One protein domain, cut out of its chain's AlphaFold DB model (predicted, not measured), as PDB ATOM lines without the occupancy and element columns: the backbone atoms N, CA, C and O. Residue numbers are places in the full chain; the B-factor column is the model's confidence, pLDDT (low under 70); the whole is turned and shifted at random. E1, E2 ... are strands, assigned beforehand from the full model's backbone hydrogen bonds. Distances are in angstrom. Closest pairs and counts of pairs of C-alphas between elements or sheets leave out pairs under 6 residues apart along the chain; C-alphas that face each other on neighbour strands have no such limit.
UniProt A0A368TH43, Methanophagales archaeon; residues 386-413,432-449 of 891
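Overview. This is residues 386 to 413 and 432 to 449 of the 891 residues of a protein of Methanophagales archaeon (UniProt A0A368TH43). A small, twisted sheet of three strands, E4, E1 and E6, has the hairpin of E2 and E3 set off from it. On the other side of the model, the chain folds back from E5 into E6, the longest strand. The 46 printed residues hold no named helix and six strands, E1 to E6 along the chain; the class is all strand. The three-stranded sheet has the order E4, E1, E6 and is mixed. The whole is compact, with a radius of gyration of the C-alphas of 10.7 A, yet elongated, spanning 34 by 18 by 16 A.

Along the chain. Find C-alpha 386 at (25.614, -44.374, 4.254); E1 runs from there to residue 390, 14.5 A. E6, residues 441 to 447, runs 21.6 A to C-alpha 447 at (16.710, -47.422, 16.748). E4 is residues 409 to 413, E2 395 to 398, E3 401 to 406 and E5 432 to 436.

Arrangement. Look first at inner strand E1. It is parallel to E6 at 14 degrees, with N 386 and O 442 2.8 A apart. On its other side E4 is antiparallel at 145 degrees, with N 387 and O 409 2.9 A apart. E2 and E3 form an antiparallel hairpin, with N 396 and O 405 2.9 A apart. E1 and E2 are only just apart, their closest C-alphas 8.0 A from each other, and E3 and E4 meet only through their link. E5 pairs with no named strand; its closest C-alphas to E6 are those of Ile 436 and Thr 442, 6.2 A.

Size, cuts and confidence. The C-alphas farthest apart, those of Gly 439 and Thr 449, are 35.4 A apart. Residues 414 to 431 are not printed, and C-alphas 413 and 432 stand 15.9 A apart across that cut. Of the links that are printed whole, each is tight. Mean pLDDT of the printed part is 89.2, and no printed residue is under 70.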
ATOM      1  N   THR A 386      26.917 -45.034   4.048       92.50
ATOM      2  CA  THR A 386      25.614 -44.374   4.254       92.50
ATOM      3  C   THR A 386      24.940 -44.870   5.538       92.50
ATOM      4  O   THR A 386      24.788 -46.075   5.730       92.50
ATOM      5  N   VAL A 387      24.496 -43.964   6.416       94.81
ATOM      6  CA  VAL A 387      23.981 -44.292   7.765       94.81
ATOM      7  C   VAL A 387      22.620 -43.643   8.034       94.81
ATOM      8  O   VAL A 387      22.395 -42.492   7.664       94.81
ATOM      9  N   THR A 388      21.710 -44.356   8.713       93.38
ATOM     10  CA  THR A 388      20.334 -43.913   9.032       93.38
ATOM     11  C   THR A 388      19.883 -44.334  10.451       93.38
ATOM     12  O   THR A 388      20.458 -45.247  11.041       93.38
ATOM     13  N   SER A 389      18.850 -43.707  11.039       93.25
ATOM     14  CA  SER A 389      18.277 -44.142  12.335       93.25
ATOM     15  C   SER A 389      16.811 -43.739  12.542       93.25
ATOM     16  O   SER A 389      16.303 -42.854  11.852       93.25
ATOM     17  N   THR A 390      16.158 -44.364  13.529       89.31
ATOM     18  CA  THR A 390      14.769 -44.095  13.947       89.31
ATOM     19  C   THR A 390      14.677 -43.874  15.472       89.31
ATOM     20  O   THR A 390      14.847 -44.830  16.225       89.31
ATOM     21  N   PRO A 391      14.363 -42.666  15.975       90.06
ATOM     22  CA  PRO A 391      14.247 -41.413  15.231       90.06
ATOM     23  C   PRO A 391      15.556 -41.022  14.522       90.06
ATOM     24  O   PRO A 391      16.649 -41.461  14.891       90.06
ATOM     25  N   SER A 392      15.421 -40.210  13.477       87.06
ATOM     26  CA  SER A 392      16.530 -39.561  12.771       87.06
ATOM     27  C   SER A 392      17.103 -38.403  13.593       87.06
ATOM     28  O   SER A 392      16.439 -37.908  14.503       87.06
ATOM     29  N   GLY A 393      18.297 -37.927  13.242       88.75
ATOM     30  CA  GLY A 393      18.988 -36.874  13.991       88.75
ATOM     31  C   GLY A 393      19.902 -37.398  15.103       88.75
ATOM     32  O   GLY A 393      20.381 -36.604  15.907       88.75
ATOM     33  N   ALA A 394      20.159 -38.709  15.157       92.44
ATOM     34  CA  ALA A 394      21.182 -39.269  16.036       92.44
ATOM     35  C   ALA A 394      22.579 -38.882  15.523       92.44
ATOM     36  O   ALA A 394      22.819 -38.904  14.312       92.44
ATOM     37  N   ALA A 395      23.493 -38.535  16.429       92.19
ATOM     38  CA  ALA A 395      24.848 -38.123  16.075       92.19
ATOM     39  C   ALA A 395      25.692 -39.321  15.630       92.19
ATOM     40  O   ALA A 395      25.721 -40.345  16.313       92.19
ATOM     41  N   ILE A 396      26.377 -39.185  14.490       94.62
ATOM     42  CA  ILE A 396      27.204 -40.240  13.898       94.62
ATOM     43  C   ILE A 396      28.624 -40.166  14.471       94.62
ATOM     44  O   ILE A 396      29.285 -39.125  14.432       94.62
ATOM     45  N   ILE A 397      29.101 -41.292  14.991       93.12
ATOM     46  CA  ILE A 397      30.435 -41.473  15.568       93.12
ATOM     47  C   ILE A 397      31.076 -42.667  14.851       93.12
ATOM     48  O   ILE A 397      30.448 -43.723  14.753       93.12
ATOM     49  N   ILE A 398      32.300 -42.508  14.347       92.31
ATOM     50  CA  ILE A 398      33.065 -43.563  13.661       92.31
ATOM     51  C   ILE A 398      34.375 -43.776  14.422       92.31
ATOM     52  O   ILE A 398      35.104 -42.821  14.668       92.31
ATOM     53  N   ASP A 399      34.631 -45.020  14.832       89.69
ATOM     54  CA  ASP A 399      35.778 -45.446  15.652       89.69
ATOM     55  C   ASP A 399      36.017 -44.524  16.860       89.69
ATOM     56  O   ASP A 399      37.097 -43.982  17.081       89.69
ATOM     57  N   ASP A 400      34.930 -44.321  17.614       86.56
ATOM     58  CA  ASP A 400      34.798 -43.438  18.779       86.56
ATOM     59  C   ASP A 400      35.069 -41.934  18.531       86.56
ATOM     60  O   ASP A 400      34.896 -41.123  19.443       86.56
ATOM     61  N   MET A 401      35.364 -41.514  17.292       84.88
ATOM     62  CA  MET A 401      35.462 -40.103  16.900       84.88
ATOM     63  C   MET A 401      34.103 -39.537  16.434       84.88
ATOM     64  O   MET A 401      33.496 -40.069  15.498       84.88
ATOM     65  N   PRO A 402      33.596 -38.439  17.033       86.88
ATOM     66  CA  PRO A 402      32.381 -37.776  16.564       86.88
ATOM     67  C   PRO A 402      32.577 -37.149  15.180       86.88
ATOM     68  O   PRO A 402      33.430 -36.285  15.001       86.88
ATOM     69  N   THR A 403      31.744 -37.527  14.211       86.94
ATOM     70  CA  THR A 403      31.835 -37.015  12.826       86.94
ATOM     71  C   THR A 403      31.176 -35.643  12.631       86.94
ATOM     72  O   THR A 403      31.246 -35.065  11.552       86.94
ATOM     73  N   GLY A 404      30.485 -35.128  13.655       87.19
ATOM     74  CA  GLY A 404      29.752 -33.855  13.617       87.19
ATOM     75  C   GLY A 404      28.448 -33.874  12.805       87.19
ATOM     76  O   GLY A 404      27.658 -32.939  12.917       87.19
ATOM     77  N   VAL A 405      28.187 -34.931  12.029       91.50
ATOM     78  CA  VAL A 405      26.970 -35.094  11.220       91.50
ATOM     79  C   VAL A 405      25.935 -35.993  11.902       91.50
ATOM     80  O   VAL A 405      26.253 -36.816  12.763       91.50
ATOM     81  N   LEU A 406      24.670 -35.812  11.521       93.69
ATOM     82  CA  LEU A 406      23.520 -36.529  12.075       93.69
ATOM     83  C   LEU A 406      22.883 -37.437  11.016       93.69
ATOM     84  O   LEU A 406      22.990 -37.179   9.818       93.69
ATOM     85  N   THR A 407      22.169 -38.476  11.443       90.62
ATOM     86  CA  THR A 407      21.439 -39.367  10.529       90.62
ATOM     87  C   THR A 407      20.241 -38.673   9.847       90.62
ATOM     88  O   THR A 407      19.454 -38.012  10.533       90.62
ATOM     89  N   PRO A 408      19.997 -38.885   8.535       89.69
ATOM     90  CA  PRO A 408      20.757 -39.718   7.600       89.69
ATOM     91  C   PRO A 408      21.917 -38.973   6.906       89.69
ATOM     92  O   PRO A 408      21.772 -37.807   6.547       89.69
ATOM     93  N   PHE A 409      23.037 -39.660   6.649       94.25
ATOM     94  CA  PHE A 409      24.212 -39.076   5.976       94.25
ATOM     95  C   PHE A 409      25.002 -40.108   5.151       94.25
ATOM     96  O   PHE A 409      24.949 -41.302   5.455       94.25
ATOM     97  N   THR A 410      25.771 -39.641   4.158       91.75
ATOM     98  CA  THR A 410      26.722 -40.441   3.364       91.75
ATOM     99  C   THR A 410      28.096 -39.769   3.355       91.75
ATOM    100  O   THR A 410      28.183 -38.579   3.066       91.75
ATOM    101  N   MET A 411      29.164 -40.517   3.646       89.56
ATOM    102  CA  MET A 411      30.551 -40.029   3.703       89.56
ATOM    103  C   MET A 411      31.518 -40.957   2.945       89.56
ATOM    104  O   MET A 411      31.269 -42.166   2.926       89.56
ATOM    105  N   PRO A 412      32.609 -40.442   2.345       86.44
ATOM    106  CA  PRO A 412      33.743 -41.277   1.956       86.44
ATOM    107  C   PRO A 412      34.434 -41.827   3.212       86.44
ATOM    108  O   PRO A 412      34.434 -41.182   4.264       86.44
ATOM    109  N   LEU A 413      34.999 -43.027   3.115       85.69
ATOM    110  CA  LEU A 413      35.725 -43.687   4.197       85.69
ATOM    111  C   LEU A 413      36.775 -44.643   3.609       85.69
ATOM    112  O   LEU A 413      36.628 -45.141   2.492       85.69
ATOM    113  N   GLU A 432      27.392 -50.626  16.161       92.31
ATOM    114  CA  GLU A 432      27.601 -51.725  15.199       92.31
ATOM    115  C   GLU A 432      29.018 -51.654  14.564       92.31
ATOM    116  O   GLU A 432      29.754 -50.689  14.772       92.31
ATOM    117  N   LYS A 433      29.436 -52.673  13.796       91.00
ATOM    118  CA  LYS A 433      30.654 -52.641  12.961       91.00
ATOM    119  C   LYS A 433      30.324 -52.839  11.485       91.00
ATOM    120  O   LYS A 433      29.576 -53.749  11.140       91.00
ATOM    121  N   VAL A 434      30.939 -52.028  10.631       91.69
ATOM    122  CA  VAL A 434      30.773 -52.029   9.171       91.69
ATOM    123  C   VAL A 434      32.093 -52.361   8.469       91.69
ATOM    124  O   VAL A 434      33.167 -52.279   9.066       91.69
ATOM    125  N   GLN A 435      32.013 -52.753   7.199       90.06
ATOM    126  CA  GLN A 435      33.160 -52.976   6.314       90.06
ATOM    127  C   GLN A 435      33.005 -52.072   5.091       90.06
ATOM    128  O   GLN A 435      31.904 -51.971   4.542       90.06
ATOM    129  N   ILE A 436      34.086 -51.426   4.669       91.56
ATOM    130  CA  ILE A 436      34.129 -50.558   3.491       91.56
ATOM    131  C   ILE A 436      34.986 -51.233   2.420       91.56
ATOM    132  O   ILE A 436      36.142 -51.568   2.684       91.56
ATOM    133  N   THR A 437      34.430 -51.434   1.226       82.81
ATOM    134  CA  THR A 437      35.190 -51.873   0.046       82.81
ATOM    135  C   THR A 437      35.626 -50.657  -0.762       82.81
ATOM    136  O   THR A 437      34.887 -49.678  -0.868       82.81
ATOM    137  N   ASP A 438      36.803 -50.745  -1.372       82.50
ATOM    138  CA  ASP A 438      37.286 -49.763  -2.341       82.50
ATOM    139  C   ASP A 438      36.305 -49.585  -3.519       82.50
ATOM    140  O   ASP A 438      35.833 -50.567  -4.094       82.50
ATOM    141  N   GLY A 439      35.965 -48.335  -3.849       77.81
ATOM    142  CA  GLY A 439      35.048 -47.964  -4.931       77.81
ATOM    143  C   GLY A 439      33.559 -48.287  -4.723       77.81
ATOM    144  O   GLY A 439      32.746 -47.919  -5.574       77.81
ATOM    145  N   GLU A 440      33.163 -48.950  -3.628       84.69
ATOM    146  CA  GLU A 440      31.767 -49.342  -3.361       84.69
ATOM    147  C   GLU A 440      31.071 -48.438  -2.319       84.69
ATOM    148  O   GLU A 440      31.655 -47.507  -1.764       84.69
ATOM    149  N   THR A 441      29.783 -48.691  -2.045       86.06
ATOM    150  CA  THR A 441      29.007 -47.987  -1.005       86.06
ATOM    151  C   THR A 441      28.332 -48.966  -0.043       86.06
ATOM    152  O   THR A 441      27.458 -49.736  -0.444       86.06
ATOM    153  N   THR A 442      28.686 -48.879   1.240       89.75
ATOM    154  CA  THR A 442      28.105 -49.640   2.360       89.75
ATOM    155  C   THR A 442      26.939 -48.873   3.011       89.75
ATOM    156  O   THR A 442      26.907 -47.642   2.982       89.75
ATOM    157  N   TYR A 443      25.975 -49.578   3.623       91.12
ATOM    158  CA  TYR A 443      24.748 -49.008   4.213       91.12
ATOM    159  C   TYR A 443      24.465 -49.545   5.638       91.12
ATOM    160  O   TYR A 443      24.670 -50.733   5.877       91.12
ATOM    161  N   ALA A 444      23.957 -48.708   6.564       90.19
ATOM    162  CA  ALA A 444      23.632 -49.065   7.965       90.19
ATOM    163  C   ALA A 444      22.375 -48.346   8.549       90.19
ATOM    164  O   ALA A 444      22.011 -47.252   8.095       90.19
ATOM    165  N   GLN A 445      21.705 -48.934   9.564       91.62
ATOM    166  CA  GLN A 445      20.411 -48.449  10.116       91.62
ATOM    167  C   GLN A 445      20.123 -48.847  11.599       91.62
ATOM    168  O   GLN A 445      20.329 -49.999  11.964       91.62
ATOM    169  N   ALA A 446      19.568 -47.938  12.435       89.25
ATOM    170  CA  ALA A 446      19.422 -48.111  13.913       89.25
ATOM    171  C   ALA A 446      18.104 -47.611  14.595       89.25
ATOM    172  O   ALA A 446      17.265 -46.989  13.940       89.25
ATOM    173  N   THR A 447      17.898 -47.845  15.919       88.19
ATOM    174  CA  THR A 447      16.710 -47.422  16.748       88.19
ATOM    175  C   THR A 447      16.981 -47.331  18.295       88.19
ATOM    176  O   THR A 447      17.793 -48.122  18.765       88.19
ATOM    177  N   LEU A 448      16.335 -46.423  19.092       87.81
ATOM    178  CA  LEU A 448      16.756 -45.950  20.475       87.81
ATOM    179  C   LEU A 448      15.637 -45.838  21.614       87.81
ATOM    180  O   LEU A 448      14.455 -45.874  21.271       87.81
ATOM    181  N   THR A 449      15.945 -45.677  22.948       76.06
ATOM    182  CA  THR A 449      15.006 -45.698  24.178       76.06
ATOM    183  C   THR A 449      15.354 -44.768  25.444       76.06
ATOM    184  O   THR A 449      16.510 -44.405  25.498       76.06
TER     185      THR A 449